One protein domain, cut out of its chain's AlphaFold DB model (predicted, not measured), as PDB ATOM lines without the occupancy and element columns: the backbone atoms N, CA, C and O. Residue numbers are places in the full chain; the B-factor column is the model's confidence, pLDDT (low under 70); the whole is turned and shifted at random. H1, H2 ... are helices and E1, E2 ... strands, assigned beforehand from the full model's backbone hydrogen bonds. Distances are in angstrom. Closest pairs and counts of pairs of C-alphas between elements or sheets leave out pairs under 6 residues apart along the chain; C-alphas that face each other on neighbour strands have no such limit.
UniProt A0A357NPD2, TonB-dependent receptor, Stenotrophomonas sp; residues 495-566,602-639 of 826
ATOM      1  N   TYR A 495      35.550 -14.024  24.116       88.81
ATOM      2  CA  TYR A 495      35.302 -15.437  23.778       88.81
ATOM      3  C   TYR A 495      36.575 -16.308  23.717       88.81
ATOM      4  O   TYR A 495      36.531 -17.450  23.246       88.81
ATOM      5  N   GLY A 496      37.717 -15.777  24.164       85.25
ATOM      6  CA  GLY A 496      38.985 -16.487  24.351       85.25
ATOM      7  C   GLY A 496      38.858 -17.796  25.145       85.25
ATOM      8  O   GLY A 496      38.208 -17.867  26.189       85.25
ATOM      9  N   GLY A 497      39.498 -18.859  24.651       79.81
ATOM     10  CA  GLY A 497      39.447 -20.175  25.280       79.81
ATOM     11  C   GLY A 497      40.209 -20.205  26.607       79.81
ATOM     12  O   GLY A 497      41.228 -19.536  26.767       79.81
ATOM     13  N   THR A 498      39.749 -21.017  27.560       78.44
ATOM     14  CA  THR A 498      40.432 -21.168  28.853       78.44
ATOM     15  C   THR A 498      41.810 -21.817  28.687       78.44
ATOM     16  O   THR A 498      41.949 -22.852  28.025       78.44
ATOM     17  N   VAL A 499      42.817 -21.235  29.336       76.25
ATOM     18  CA  VAL A 499      44.177 -21.770  29.468       76.25
ATOM     19  C   VAL A 499      44.495 -22.048  30.934       76.25
ATOM     20  O   VAL A 499      44.002 -21.361  31.825       76.25
ATOM     21  N   THR A 500      45.340 -23.044  31.187       76.56
ATOM     22  CA  THR A 500      45.820 -23.389  32.531       76.56
ATOM     23  C   THR A 500      47.269 -22.963  32.704       76.56
ATOM     24  O   THR A 500      48.106 -23.256  31.848       76.56
ATOM     25  N   THR A 501      47.588 -22.305  33.813       77.75
ATOM     26  CA  THR A 501      48.958 -21.887  34.141       77.75
ATOM     27  C   THR A 501      49.190 -21.895  35.647       77.75
ATOM     28  O   THR A 501      48.259 -21.725  36.429       77.75
ATOM     29  N   ARG A 502      50.443 -22.084  36.071       81.81
ATOM     30  CA  ARG A 502      50.829 -21.908  37.475       81.81
ATOM     31  C   ARG A 502      51.187 -20.461  37.730       81.81
ATOM     32  O   ARG A 502      52.287 -20.013  37.393       81.81
ATOM     33  N   ASP A 503      50.255 -19.750  38.337       86.12
ATOM     34  CA  ASP A 503      50.447 -18.350  38.670       86.12
ATOM     35  C   ASP A 503      51.353 -18.187  39.893       86.12
ATOM     36  O   ASP A 503      51.413 -19.040  40.780       86.12
ATOM     37  N   SER A 504      52.057 -17.060  39.938       89.81
ATOM     38  CA  SER A 504      52.749 -16.589  41.135       89.81
ATOM     39  C   SER A 504      51.822 -15.677  41.922       89.81
ATOM     40  O   SER A 504      51.219 -14.776  41.342       89.81
ATOM     41  N   PHE A 505      51.674 -15.924  43.223       91.25
ATOM     42  CA  PHE A 505      50.749 -15.166  44.062       91.25
ATOM     43  C   PHE A 505      51.226 -15.090  45.513       91.25
ATOM     44  O   PHE A 505      52.083 -15.860  45.945       91.25
ATOM     45  N   THR A 506      50.674 -14.135  46.250       92.38
ATOM     46  CA  THR A 506      50.733 -14.042  47.711       92.38
ATOM     47  C   THR A 506      49.326 -14.222  48.263       92.38
ATOM     48  O   THR A 506      48.426 -13.445  47.937       92.38
ATOM     49  N   ASP A 507      49.135 -15.242  49.090       94.44
ATOM     50  CA  ASP A 507      47.891 -15.508  49.796       94.44
ATOM     51  C   ASP A 507      47.734 -14.523  50.970       94.44
ATOM     52  O   ASP A 507      48.587 -14.509  51.865       94.44
ATOM     53  N   PRO A 508      46.661 -13.714  51.036       94.12
ATOM     54  CA  PRO A 508      46.432 -12.813  52.161       94.12
ATOM     55  C   PRO A 508      46.283 -13.546  53.495       94.12
ATOM     56  O   PRO A 508      46.463 -12.912  54.531       94.12
ATOM     57  N   CYS A 509      45.988 -14.847  53.491       95.94
ATOM     58  CA  CYS A 509      45.924 -15.661  54.696       95.94
ATOM     59  C   CYS A 509      47.277 -16.222  55.153       95.94
ATOM     60  O   CYS A 509      47.336 -16.792  56.242       95.94
ATOM     61  N   ASP A 510      48.358 -16.079  54.371       95.62
ATOM     62  CA  ASP A 510      49.700 -16.450  54.830       95.62
ATOM     63  C   ASP A 510      50.077 -15.616  56.064       95.62
ATOM     64  O   ASP A 510      49.998 -14.386  56.071       95.62
ATOM     65  N   THR A 511      50.483 -16.302  57.127       94.00
ATOM     66  CA  THR A 511      50.730 -15.687  58.440       94.00
ATOM     67  C   THR A 511      52.046 -14.917  58.548       94.00
ATOM     68  O   THR A 511      52.275 -14.264  59.565       94.00
ATOM     69  N   LEU A 512      52.909 -14.960  57.528       92.25
ATOM     70  CA  LEU A 512      54.168 -14.216  57.477       92.25
ATOM     71  C   LEU A 512      54.146 -13.108  56.416       92.25
ATOM     72  O   LEU A 512      54.539 -11.977  56.696       92.25
ATOM     73  N   PHE A 513      53.697 -13.431  55.204       88.94
ATOM     74  CA  PHE A 513      53.737 -12.534  54.046       88.94
ATOM     75  C   PHE A 513      52.370 -11.967  53.661       88.94
ATOM     76  O   PHE A 513      52.306 -10.931  52.999       88.94
ATOM     77  N   GLY A 514      51.285 -12.623  54.073       87.38
ATOM     78  CA  GLY A 514      49.919 -12.212  53.778       87.38
ATOM     79  C   GLY A 514      49.430 -11.060  54.657       87.38
ATOM     80  O   GLY A 514      50.012 -10.711  55.688       87.38
ATOM     81  N   ALA A 515      48.303 -10.467  54.266       89.00
ATOM     82  CA  ALA A 515      47.661  -9.392  55.019       89.00
ATOM     83  C   ALA A 515      47.194  -9.827  56.426       89.00
ATOM     84  O   ALA A 515      47.143  -8.993  57.331       89.00
ATOM     85  N   ALA A 516      46.923 -11.120  56.646       92.12
ATOM     86  CA  ALA A 516      46.585 -11.692  57.950       92.12
ATOM     87  C   ALA A 516      47.684 -11.476  59.005       92.12
ATOM     88  O   ALA A 516      47.373 -11.362  60.187       92.12
ATOM     89  N   ALA A 517      48.951 -11.339  58.593       90.25
ATOM     90  CA  ALA A 517      50.057 -11.025  59.501       90.25
ATOM     91  C   ALA A 517      49.953  -9.614  60.116       90.25
ATOM     92  O   ALA A 517      50.555  -9.336  61.150       90.25
ATOM     93  N   LYS A 518      49.217  -8.705  59.460       88.69
ATOM     94  CA  LYS A 518      49.163  -7.273  59.800       88.69
ATOM     95  C   LYS A 518      47.756  -6.779  60.152       88.69
ATOM     96  O   LYS A 518      47.629  -5.706  60.731       88.69
ATOM     97  N   SER A 519      46.708  -7.529  59.807       89.62
ATOM     98  CA  SER A 519      45.310  -7.139  60.012       89.62
ATOM     99  C   SER A 519      44.524  -8.222  60.766       89.62
ATOM    100  O   SER A 519      44.277  -9.295  60.207       89.62
ATOM    101  N   PRO A 520      44.067  -7.939  62.004       93.06
ATOM    102  CA  PRO A 520      43.219  -8.854  62.769       93.06
ATOM    103  C   PRO A 520      41.910  -9.222  62.059       93.06
ATOM    104  O   PRO A 520      41.478 -10.368  62.141       93.06
ATOM    105  N   ASP A 521      41.308  -8.289  61.316       91.06
ATOM    106  CA  ASP A 521      40.064  -8.535  60.573       91.06
ATOM    107  C   ASP A 521      40.272  -9.534  59.427       91.06
ATOM    108  O   ASP A 521      39.446 -10.423  59.204       91.06
ATOM    109  N   VAL A 522      41.400  -9.420  58.715       91.00
ATOM    110  CA  VAL A 522      41.786 -10.386  57.676       91.00
ATOM    111  C   VAL A 522      42.070 -11.743  58.309       91.00
ATOM    112  O   VAL A 522      41.551 -12.752  57.834       91.00
ATOM    113  N   ALA A 523      42.826 -11.778  59.411       93.06
ATOM    114  CA  ALA A 523      43.122 -13.012  60.131       93.06
ATOM    115  C   ALA A 523      41.843 -13.727  60.606       93.06
ATOM    116  O   ALA A 523      41.724 -14.941  60.438       93.06
ATOM    117  N   ALA A 524      40.856 -12.986  61.119       93.62
ATOM    118  CA  ALA A 524      39.570 -13.534  61.544       93.62
ATOM    119  C   ALA A 524      38.781 -14.154  60.378       93.62
ATOM    120  O   ALA A 524      38.231 -15.246  60.523       93.62
ATOM    121  N   ARG A 525      38.762 -13.505  59.205       93.00
ATOM    122  CA  ARG A 525      38.134 -14.071  57.996       93.00
ATOM    123  C   ARG A 525      38.882 -15.301  57.482       93.00
ATOM    124  O   ARG A 525      38.253 -16.290  57.118       93.00
ATOM    125  N   CYS A 526      40.213 -15.273  57.499       95.12
ATOM    126  CA  CYS A 526      41.054 -16.399  57.097       95.12
ATOM    127  C   CYS A 526      40.874 -17.631  57.996       95.12
ATOM    128  O   CYS A 526      40.822 -18.750  57.484       95.12
ATOM    129  N   ALA A 527      40.712 -17.445  59.309       92.75
ATOM    130  CA  ALA A 527      40.588 -18.531  60.288       92.75
ATOM    131  C   ALA A 527      39.392 -19.475  60.043       92.75
ATOM    132  O   ALA A 527      39.371 -20.590  60.559       92.75
ATOM    133  N   VAL A 528      38.406 -19.054  59.242       87.88
ATOM    134  CA  VAL A 528      37.271 -19.895  58.831       87.88
ATOM    135  C   VAL A 528      37.688 -20.955  57.803       87.88
ATOM    136  O   VAL A 528      37.086 -22.025  57.736       87.88
ATOM    137  N   ASN A 529      38.708 -20.673  56.987       88.38
ATOM    138  CA  ASN A 529      39.061 -21.489  55.822       88.38
ATOM    139  C   ASN A 529      40.486 -22.051  55.850       88.38
ATOM    140  O   ASN A 529      40.778 -22.966  55.079       88.38
ATOM    141  N   VAL A 530      41.370 -21.517  56.696       94.00
ATOM    142  CA  VAL A 530      42.750 -21.993  56.831       94.00
ATOM    143  C   VAL A 530      43.148 -22.173  58.302       94.00
ATOM    144  O   VAL A 530      42.608 -21.489  59.173       94.00
ATOM    145  N   PRO A 531      44.106 -23.069  58.610       92.50
ATOM    146  CA  PRO A 531      44.659 -23.196  59.958       92.50
ATOM    147  C   PRO A 531      45.308 -21.899  60.463       92.50
ATOM    148  O   PRO A 531      45.865 -21.128  59.686       92.50
ATOM    149  N   ALA A 532      45.328 -21.700  61.784       88.62
ATOM    150  CA  ALA A 532      45.876 -20.490  62.410       88.62
ATOM    151  C   ALA A 532      47.370 -20.236  62.121       88.62
ATOM    152  O   ALA A 532      47.830 -19.107  62.238       88.62
ATOM    153  N   ASN A 533      48.132 -21.269  61.752       90.31
ATOM    154  CA  ASN A 533      49.550 -21.197  61.389       90.31
ATOM    155  C   ASN A 533      49.786 -21.371  59.878       90.31
ATOM    156  O   ASN A 533      50.859 -21.819  59.470       90.31
ATOM    157  N   PHE A 534      48.777 -21.090  59.049       95.56
ATOM    158  CA  PHE A 534      48.850 -21.297  57.609       95.56
ATOM    159  C   PHE A 534      50.014 -20.529  56.969       95.56
ATOM    160  O   PHE A 534      50.253 -19.350  57.252       95.56
ATOM    161  N   ARG A 535      50.729 -21.227  56.083       94.25
ATOM    162  CA  ARG A 535      51.789 -20.702  55.222       94.25
ATOM    163  C   ARG A 535      51.522 -21.170  53.798       94.25
ATOM    164  O   ARG A 535      51.256 -22.355  53.601       94.25
ATOM    165  N   GLN A 536      51.578 -20.270  52.823       93.31
ATOM    166  CA  GLN A 536      51.458 -20.614  51.409       93.31
ATOM    167  C   GLN A 536      52.611 -21.538  51.004       93.31
ATOM    168  O   GLN A 536      53.747 -21.329  51.428       93.31
ATOM    169  N   GLN A 537      52.332 -22.542  50.173       91.00
ATOM    170  CA  GLN A 537      53.359 -23.393  49.572       91.00
ATOM    171  C   GLN A 537      53.818 -22.859  48.206       91.00
ATOM    172  O   GLN A 537      53.002 -22.373  47.421       91.00
ATOM    173  N   SER A 538      55.114 -22.973  47.908       82.94
ATOM    174  CA  SER A 538      55.693 -22.756  46.574       82.94
ATOM    175  C   SER A 538      55.532 -23.990  45.680       82.94
ATOM    176  O   SER A 538      55.130 -25.054  46.144       82.94
ATOM    177  N   ALA A 539      55.865 -23.875  44.391       76.31
ATOM    178  CA  ALA A 539      55.682 -24.925  43.381       76.31
ATOM    179  C   ALA A 539      56.331 -26.288  43.714       76.31
ATOM    180  O   ALA A 539      55.909 -27.317  43.184       76.31
ATOM    181  N   ASP A 540      57.334 -26.312  44.590       69.38
ATOM    182  CA  ASP A 540      58.005 -27.515  45.101       69.38
ATOM    183  C   ASP A 540      57.301 -28.154  46.322       69.38
ATOM    184  O   ASP A 540      57.681 -29.236  46.776       69.38
ATOM    185  N   GLY A 541      56.252 -27.513  46.842       77.06
ATOM    186  CA  GLY A 541      55.494 -27.926  48.019       77.06
ATOM    187  C   GLY A 541      56.125 -27.528  49.356       77.06
ATOM    188  O   GLY A 541      55.595 -27.922  50.398       77.06
ATOM    189  N   SER A 542      57.234 -26.780  49.354       83.75
ATOM    190  CA  SER A 542      57.795 -26.169  50.563       83.75
ATOM    191  C   SER A 542      57.061 -24.864  50.901       83.75
ATOM    192  O   SER A 542      56.284 -24.360  50.093       83.75
ATOM    193  N   ASN A 543      57.234 -24.328  52.114       89.75
ATOM    194  CA  ASN A 543      56.627 -23.041  52.467       89.75
ATOM    195  C   ASN A 543      57.296 -21.915  51.672       89.75
ATOM    196  O   ASN A 543      58.524 -21.840  51.627       89.75
ATOM    197  N   ALA A 544      56.494 -20.995  51.139       84.69
ATOM    198  CA  ALA A 544      56.976 -19.802  50.465       84.69
ATOM    199  C   ALA A 544      57.967 -19.055  51.369       84.69
ATOM    200  O   ALA A 544      57.693 -18.827  52.552       84.69
ATOM    201  N   MET A 545      59.126 -18.695  50.815       84.31
ATOM    202  CA  MET A 545      60.193 -17.980  51.532       84.31
ATOM    203  C   MET A 545      60.181 -16.470  51.279       84.31
ATOM    204  O   MET A 545      60.797 -15.722  52.029       84.31
ATOM    205  N   VAL A 546      59.468 -16.031  50.243       78.62
ATOM    206  CA  VAL A 546      59.223 -14.631  49.877       78.62
ATOM    207  C   VAL A 546      57.787 -14.506  49.339       78.62
ATOM    208  O   VAL A 546      57.199 -15.529  48.967       78.62
ATOM    209  N   PRO A 547      57.202 -13.297  49.275       79.31
ATOM    210  CA  PRO A 547      55.936 -13.067  48.576       79.31
ATOM    211  C   PRO A 547      56.004 -13.457  47.086       79.31
ATOM    212  O   PRO A 547      57.082 -13.482  46.492       79.31
ATOM    213  N   GLY A 548      54.853 -13.732  46.465       81.75
ATOM    214  CA  GLY A 548      54.750 -13.917  45.014       81.75
ATOM    215  C   GLY A 548      55.402 -15.198  44.489       81.75
ATOM    216  O   GLY A 548      55.970 -15.193  43.403       81.75
ATOM    217  N   GLN A 549      55.362 -16.290  45.253       84.19
ATOM    218  CA  GLN A 549      55.876 -17.585  44.803       84.19
ATOM    219  C   GLN A 549      54.839 -18.329  43.952       84.19
ATOM    220  O   GLN A 549      53.630 -18.186  44.147       84.19
ATOM    221  N   GLN A 550      55.318 -19.135  43.001       85.38
ATOM    222  CA  GLN A 550      54.467 -19.911  42.097       85.38
ATOM    223  C   GLN A 550      53.636 -20.963  42.852       85.38
ATOM    224  O   GLN A 550      54.148 -21.634  43.748       85.38
ATOM    225  N   ALA A 551      52.369 -21.120  42.461       85.94
ATOM    226  CA  ALA A 551      51.424 -22.076  43.026       85.94
ATOM    227  C   ALA A 551      51.854 -23.548  42.853       85.94
ATOM    228  O   ALA A 551      52.572 -23.912  41.918       85.94
ATOM    229  N   THR A 552      51.351 -24.419  43.735       79.50
ATOM    230  CA  THR A 552      51.531 -25.883  43.647       79.50
ATOM    231  C   THR A 552      50.618 -26.548  42.614       79.50
ATOM    232  O   THR A 552      50.895 -27.672  42.187       79.50
ATOM    233  N   THR A 553      49.541 -25.873  42.206       81.62
ATOM    234  CA  THR A 553      48.559 -26.348  41.225       81.62
ATOM    235  C   THR A 553      48.366 -25.332  40.103       81.62
ATOM    236  O   THR A 553      48.773 -24.175  40.210       81.62
ATOM    237  N   ASP A 554      47.761 -25.784  39.007       82.69
ATOM    238  CA  ASP A 554      47.457 -24.933  37.861       82.69
ATOM    239  C   ASP A 554      46.128 -24.191  38.105       82.69
ATOM    240  O   ASP A 554      45.168 -24.766  38.625       82.69
ATOM    241  N   PHE A 555      46.073 -22.917  37.725       88.25
ATOM    242  CA  PHE A 555      44.877 -22.075  37.745       88.25
ATOM    243  C   PHE A 555      44.361 -21.853  36.327       88.25
ATOM    244  O   PHE A 555      45.131 -21.875  35.362       88.25
ATOM    245  N   ASN A 556      43.056 -21.631  36.205       86.06
ATOM    246  CA  ASN A 556      42.406 -21.355  34.932       86.06
ATOM    247  C   ASN A 556      42.385 -19.848  34.671       86.06
ATOM    248  O   ASN A 556      42.033 -19.065  35.549       86.06
ATOM    249  N   SER A 557      42.693 -19.454  33.439       85.38
ATOM    250  CA  SER A 557      42.519 -18.097  32.924       85.38
ATOM    251  C   SER A 557      41.686 -18.135  31.654       85.38
ATOM    252  O   SER A 557      41.942 -18.971  30.792       85.38
ATOM    253  N   GLY A 558      40.739 -17.216  31.492       84.38
ATOM    254  CA  GLY A 558      39.932 -17.136  30.274       84.38
ATOM    255  C   GLY A 558      39.348 -15.754  30.004       84.38
ATOM    256  O   GLY A 558      39.596 -14.799  30.744       84.38
ATOM    257  N   SER A 559      38.576 -15.682  28.924       88.75
ATOM    258  CA  SER A 559      37.857 -14.487  28.497       88.75
ATOM    259  C   SER A 559      36.701 -14.131  29.431       88.75
ATOM    260  O   SER A 559      36.353 -14.881  30.347       88.75
ATOM    261  N   ASN A 560      36.085 -12.975  29.193       89.38
ATOM    262  CA  ASN A 560      34.889 -12.559  29.904       89.38
ATOM    263  C   ASN A 560      33.880 -11.905  28.940       89.38
ATOM    264  O   ASN A 560      34.101 -10.782  28.491       89.38
ATOM    265  N   PRO A 561      32.732 -12.547  28.653       88.94
ATOM    266  CA  PRO A 561      31.733 -11.991  27.742       88.94
ATOM    267  C   PRO A 561      30.979 -10.781  28.320       88.94
ATOM    268  O   PRO A 561      30.214 -10.150  27.600       88.94
ATOM    269  N   ALA A 562      31.162 -10.457  29.605       90.12
ATOM    270  CA  ALA A 562      30.535  -9.313  30.268       90.12
ATOM    271  C   ALA A 562      31.416  -8.048  30.284       90.12
ATOM    272  O   ALA A 562      31.080  -7.084  30.979       90.12
ATOM    273  N   LEU A 563      32.547  -8.046  29.566       91.62
ATOM    274  CA  LEU A 563      33.411  -6.871  29.467       91.62
ATOM    275  C   LEU A 563      32.697  -5.697  28.800       91.62
ATOM    276  O   LEU A 563      31.925  -5.843  27.854       91.62
ATOM    277  N   LYS A 564      33.020  -4.511  29.296       92.38
ATOM    278  CA  LYS A 564      32.633  -3.224  28.732       92.38
ATOM    279  C   LYS A 564      33.817  -2.613  27.981       92.38
ATOM    280  O   LYS A 564      34.957  -3.033  28.190       92.38
ATOM    281  N   PRO A 565      33.578  -1.605  27.133       92.12
ATOM    282  CA  PRO A 565      34.660  -0.851  26.520       92.12
ATOM    283  C   PRO A 565      35.539  -0.140  27.543       92.12
ATOM    284  O   PRO A 565      35.042   0.391  28.536       92.12
ATOM    285  N   GLU A 566      36.830  -0.055  27.240       93.25
ATOM    286  CA  GLU A 566      37.736   0.887  27.900       93.25
ATOM    287  C   GLU A 566      37.375   2.301  27.435       93.25
ATOM    288  O   GLU A 566      37.032   2.480  26.267       93.25
ATOM    289  N   GLY A 602      43.673  -8.718  33.244       85.31
ATOM    290  CA  GLY A 602      43.486 -10.012  33.890       85.31
ATOM    291  C   GLY A 602      43.609  -9.856  35.398       85.31
ATOM    292  O   GLY A 602      44.609  -9.318  35.869       85.31
ATOM    293  N   GLU A 603      42.633 -10.359  36.149       84.25
ATOM    294  CA  GLU A 603      42.746 -10.425  37.608       84.25
ATOM    295  C   GLU A 603      43.866 -11.385  38.016       84.25
ATOM    296  O   GLU A 603      43.953 -12.504  37.501       84.25
ATOM    297  N   SER A 604      44.715 -10.982  38.966       86.50
ATOM    298  CA  SER A 604      45.692 -11.900  39.546       86.50
ATOM    299  C   SER A 604      45.035 -12.819  40.581       86.50
ATOM    300  O   SER A 604      44.002 -12.504  41.179       86.50
ATOM    301  N   ALA A 605      45.665 -13.966  40.851       90.06
ATOM    302  CA  ALA A 605      45.233 -14.846  41.935       90.06
ATOM    303  C   ALA A 605      45.252 -14.132  43.303       90.06
ATOM    304  O   ALA A 605      44.356 -14.341  44.121       90.06
ATOM    305  N   THR A 606      46.225 -13.243  43.535       89.69
ATOM    306  CA  THR A 606      46.270 -12.404  44.741       89.69
ATOM    307  C   THR A 606      45.081 -11.451  44.818       89.69
ATOM    308  O   THR A 606      44.507 -11.323  45.896       89.69
ATOM    309  N   ASP A 607      44.653 -10.845  43.708       85.88
ATOM    310  CA  ASP A 607      43.512  -9.918  43.707       85.88
ATOM    311  C   ASP A 607      42.220 -10.620  44.115       85.88
ATOM    312  O   ASP A 607      41.490 -10.121  44.970       85.88
ATOM    313  N   ILE A 608      41.964 -11.813  43.572       89.00
ATOM    314  CA  ILE A 608      40.774 -12.609  43.906       89.00
ATOM    315  C   ILE A 608      40.770 -12.971  45.398       89.00
ATOM    316  O   ILE A 608      39.753 -12.818  46.085       89.00
ATOM    317  N   LEU A 609      41.915 -13.401  45.935       92.56
ATOM    318  CA  LEU A 609      42.032 -13.713  47.359       92.56
ATOM    319  C   LEU A 609      41.889 -12.456  48.230       92.56
ATOM    320  O   LEU A 609      41.240 -12.512  49.275       92.56
ATOM    321  N   ASN A 610      42.441 -11.316  47.808       90.25
ATOM    322  CA  ASN A 610      42.313 -10.039  48.509       90.25
ATOM    323  C   ASN A 610      40.861  -9.548  48.525       90.25
ATOM    324  O   ASN A 610      40.374  -9.108  49.567       90.25
ATOM    325  N   GLN A 611      40.130  -9.667  47.418       87.38
ATOM    326  CA  GLN A 611      38.701  -9.358  47.377       87.38
ATOM    327  C   GLN A 611      37.927 -10.209  48.401       87.38
ATOM    328  O   GLN A 611      37.123  -9.674  49.163       87.38
ATOM    329  N   CYS A 612      38.220 -11.509  48.498       91.56
ATOM    330  CA  CYS A 612      37.585 -12.384  49.485       91.56
ATOM    331  C   CYS A 612      37.971 -12.029  50.937       91.56
ATOM    332  O   CYS A 612      37.104 -11.752  51.769       91.56
ATOM    333  N   TYR A 613      39.269 -12.004  51.260       93.19
ATOM    334  CA  TYR A 613      39.750 -11.953  52.648       93.19
ATOM    335  C   TYR A 613      40.060 -10.548  53.170       93.19
ATOM    336  O   TYR A 613      39.976 -10.320  54.378       93.19
ATOM    337  N   ILE A 614      40.396  -9.588  52.310       90.25
ATOM    338  CA  ILE A 614      40.660  -8.196  52.710       90.25
ATOM    339  C   ILE A 614      39.391  -7.356  52.607       90.25
ATOM    340  O   ILE A 614      39.051  -6.664  53.564       90.25
ATOM    341  N   GLN A 615      38.657  -7.459  51.500       86.06
ATOM    342  CA  GLN A 615      37.448  -6.654  51.276       86.06
ATOM    343  C   GLN A 615      36.164  -7.327  51.778       86.06
ATOM    344  O   GLN A 615      35.134  -6.670  51.899       86.06
ATOM    345  N   GLY A 616      36.201  -8.631  52.079       85.62
ATOM    346  CA  GLY A 616      35.021  -9.377  52.523       85.62
ATOM    347  C   GLY A 616      34.009  -9.666  51.408       85.62
ATOM    348  O   GLY A 616      32.846  -9.950  51.701       85.62
ATOM    349  N   ASN A 617      34.419  -9.595  50.136       86.06
ATOM    350  CA  ASN A 617      33.555  -9.869  48.994       86.06
ATOM    351  C   ASN A 617      33.317 -11.381  48.840       86.06
ATOM    352  O   ASN A 617      34.152 -12.117  48.315       86.06
ATOM    353  N   GLN A 618      32.128 -11.835  49.241       88.00
ATOM    354  CA  GLN A 618      31.752 -13.253  49.204       88.00
ATOM    355  C   GLN A 618      31.695 -13.847  47.791       88.00
ATOM    356  O   GLN A 618      31.939 -15.039  47.625       88.00
ATOM    357  N   SER A 619      31.426 -13.038  46.760       85.50
ATOM    358  CA  SER A 619      31.423 -13.533  45.375       85.50
ATOM    359  C   SER A 619      32.820 -13.965  44.915       85.50
ATOM    360  O   SER A 619      32.956 -14.978  44.233       85.50
ATOM    361  N   ALA A 620      33.870 -13.270  45.369       87.12
ATOM    362  CA  ALA A 620      35.255 -13.642  45.093       87.12
ATOM    363  C   ALA A 620      35.665 -14.927  45.831       87.12
ATOM    364  O   ALA A 620      36.422 -15.732  45.292       87.12
ATOM    365  N   CYS A 621      35.112 -15.172  47.027       90.50
ATOM    366  CA  CYS A 621      35.362 -16.399  47.791       90.50
ATOM    367  C   CYS A 621      34.875 -17.675  47.081       90.50
ATOM    368  O   CYS A 621      35.376 -18.758  47.367       90.50
ATOM    369  N   GLY A 622      33.923 -17.562  46.146       90.25
ATOM    370  CA  GLY A 622      33.432 -18.684  45.338       90.25
ATOM    371  C   GLY A 622      34.292 -19.029  44.116       90.25
ATOM    372  O   GLY A 622      34.001 -20.015  43.446       90.25
ATOM    373  N   ARG A 623      35.328 -18.237  43.802       90.38
ATOM    374  CA  ARG A 623      36.149 -18.377  42.579       90.38
ATOM    375  C   ARG A 623      37.424 -19.196  42.761       90.38
ATOM    376  O   ARG A 623      38.210 -19.342  41.827       90.38
ATOM    377  N   PHE A 624      37.654 -19.705  43.963       93.88
ATOM    378  CA  PHE A 624      38.766 -20.591  44.258       93.88
ATOM    379  C   PHE A 624      38.332 -21.676  45.239       93.88
ATOM    380  O   PHE A 624      37.362 -21.538  45.981       93.88
ATOM    381  N   THR A 625      39.080 -22.771  45.255       94.31
ATOM    382  CA  THR A 625      38.910 -23.858  46.219       94.31
ATOM    383  C   THR A 625      40.181 -24.011  47.034       94.31
ATOM    384  O   THR A 625      41.287 -23.866  46.510       94.31
ATOM    385  N   ARG A 626      40.026 -24.309  48.326       93.75
ATOM    386  CA  ARG A 626      41.140 -24.656  49.212       93.75
ATOM    387  C   ARG A 626      41.097 -26.140  49.552       93.75
ATOM    388  O   ARG A 626      40.024 -26.714  49.734       93.75
ATOM    389  N   SER A 627      42.266 -26.751  49.696       92.69
ATOM    390  CA  SER A 627      42.379 -28.110  50.213       92.69
ATOM    391  C   SER A 627      41.920 -28.168  51.671       92.69
ATOM    392  O   SER A 627      42.310 -27.342  52.494       92.69
ATOM    393  N   THR A 628      41.126 -29.175  52.015       91.00
ATOM    394  CA  THR A 628      40.568 -29.354  53.366       91.00
ATOM    395  C   THR A 628      41.262 -30.452  54.171       91.00
ATOM    396  O   THR A 628      40.856 -30.737  55.295       91.00
ATOM    397  N   SER A 629      42.296 -31.103  53.626       86.31
ATOM    398  CA  SER A 629      42.931 -32.248  54.287       86.31
ATOM    399  C   SER A 629      44.390 -32.464  53.878       86.31
ATOM    400  O   SER A 629      44.868 -31.973  52.855       86.31
ATOM    401  N   GLY A 630      45.108 -33.237  54.698       84.25
ATOM    402  CA  GLY A 630      46.490 -33.633  54.441       84.25
ATOM    403  C   GLY A 630      47.497 -32.483  54.533       84.25
ATOM    404  O   GLY A 630      47.230 -31.424  55.095       84.25
ATOM    405  N   LYS A 631      48.685 -32.702  53.960       80.94
ATOM    406  CA  LYS A 631      49.813 -31.753  53.997       80.94
ATOM    407  C   LYS A 631      49.582 -30.440  53.227       80.94
ATOM    408  O   LYS A 631      50.388 -29.527  53.349       80.94
ATOM    409  N   ASN A 632      48.511 -30.365  52.437       84.25
ATOM    410  CA  ASN A 632      48.151 -29.192  51.641       84.25
ATOM    411  C   ASN A 632      46.978 -28.422  52.261       84.25
ATOM    412  O   ASN A 632      46.448 -27.534  51.607       84.25
ATOM    413  N   ILE A 633      46.541 -28.755  53.483       90.44
ATOM    414  CA  ILE A 633      45.395 -28.103  54.125       90.44
ATOM    415  C   ILE A 633      45.510 -26.571  54.070       90.44
ATOM    416  O   ILE A 633      46.549 -25.984  54.371       90.44
ATOM    417  N   GLY A 634      44.431 -25.926  53.639       91.62
ATOM    418  CA  GLY A 634      44.356 -24.490  53.416       91.62
ATOM    419  C   GLY A 634      44.937 -24.011  52.083       91.62
ATOM    420  O   GLY A 634      44.581 -22.916  51.681       91.62
ATOM    421  N   GLN A 635      45.768 -24.769  51.356       93.75
ATOM    422  CA  GLN A 635      46.340 -24.307  50.076       93.75
ATOM    423  C   GLN A 635      45.261 -24.151  49.003       93.75
ATOM    424  O   GLN A 635      44.338 -24.964  48.939       93.75
ATOM    425  N   VAL A 636      45.404 -23.150  48.134       93.75
ATOM    426  CA  VAL A 636      44.537 -22.977  46.959       93.75
ATOM    427  C   VAL A 636      44.824 -24.095  45.955       93.75
ATOM    428  O   VAL A 636      45.963 -24.263  45.532       93.75
ATOM    429  N   THR A 637      43.801 -24.873  45.595       89.56
ATOM    430  CA  THR A 637      43.924 -26.048  44.711       89.56
ATOM    431  C   THR A 637      43.322 -25.845  43.329       89.56
ATOM    432  O   THR A 637      43.727 -26.523  42.389       89.56
ATOM    433  N   ALA A 638      42.381 -24.916  43.197       88.94
ATOM    434  CA  ALA A 638      41.848 -24.456  41.921       88.94
ATOM    435  C   ALA A 638      41.419 -22.997  42.066       88.94
ATOM    436  O   ALA A 638      40.956 -22.606  43.140       88.94
ATOM    437  N   LEU A 639      41.570 -22.216  41.002       92.12
ATOM    438  CA  LEU A 639      41.201 -20.807  40.949       92.12
ATOM    439  C   LEU A 639      40.883 -20.435  39.501       92.12
ATOM    440  O   LEU A 639      41.633 -20.806  38.595       92.12
TER     441      LEU A 639
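What this domain is: This is residues 495 to 566 and 602 to 639 of the 826 residues of the protein "TonB-dependent receptor" of Stenotrophomonas sp (UniProt A0A357NPD2). Little regular structure is here: a body mostly of loops, with H2 near its middle, H1 and H3 packed on H2, and two small antiparallel strand pairs, E1 E2 and the hairpin E3 E4. The 110 printed residues hold E1 H1 E2 H2 H3 E3 E4 in order, a mixed class with 34 residues in named elements. It is compact, radius of gyration of the C-alphas 14.0 A, spanning 41 by 30 by 24 A.

Where its parts are: Find C-alpha 499 at (44.177, -21.770, 29.468), where E1, residues 499 to 501, begins. Next come H1, 520 to 526, 9.7 A; E2, 555 to 558, 10.2 A; H2, 605 to 613, 12.4 A; H3, 618 to 621; E3, 624 to 626; and E4, 636 to 639, ending at (41.201, -20.807, 40.949).

How they stand to each other: H2 and H3 touch, closest C-alphas Cys 612 and Cys 621, 4.9 A. H1 and H2 only just touch, with 3 pairs of C-alphas within 8 A, Val 522 and Tyr 613 closest at 5.6 A. Within hydrogen-bond range find N 499 and O 557, 2.8 A, across E1 and E2, and N 625 and O 638, 2.8 A, across E3 and E4. In H1 and H2 every O i to N i+4 pair is within range; H3 is too short for one.

The domain as a whole: Residues 567 to 601 are cut out, a 13.7 A gap between C-alphas 566 and 602. The links E1 to H1 and H1 to E2 are long. Residue 540 alone has pLDDT under 70.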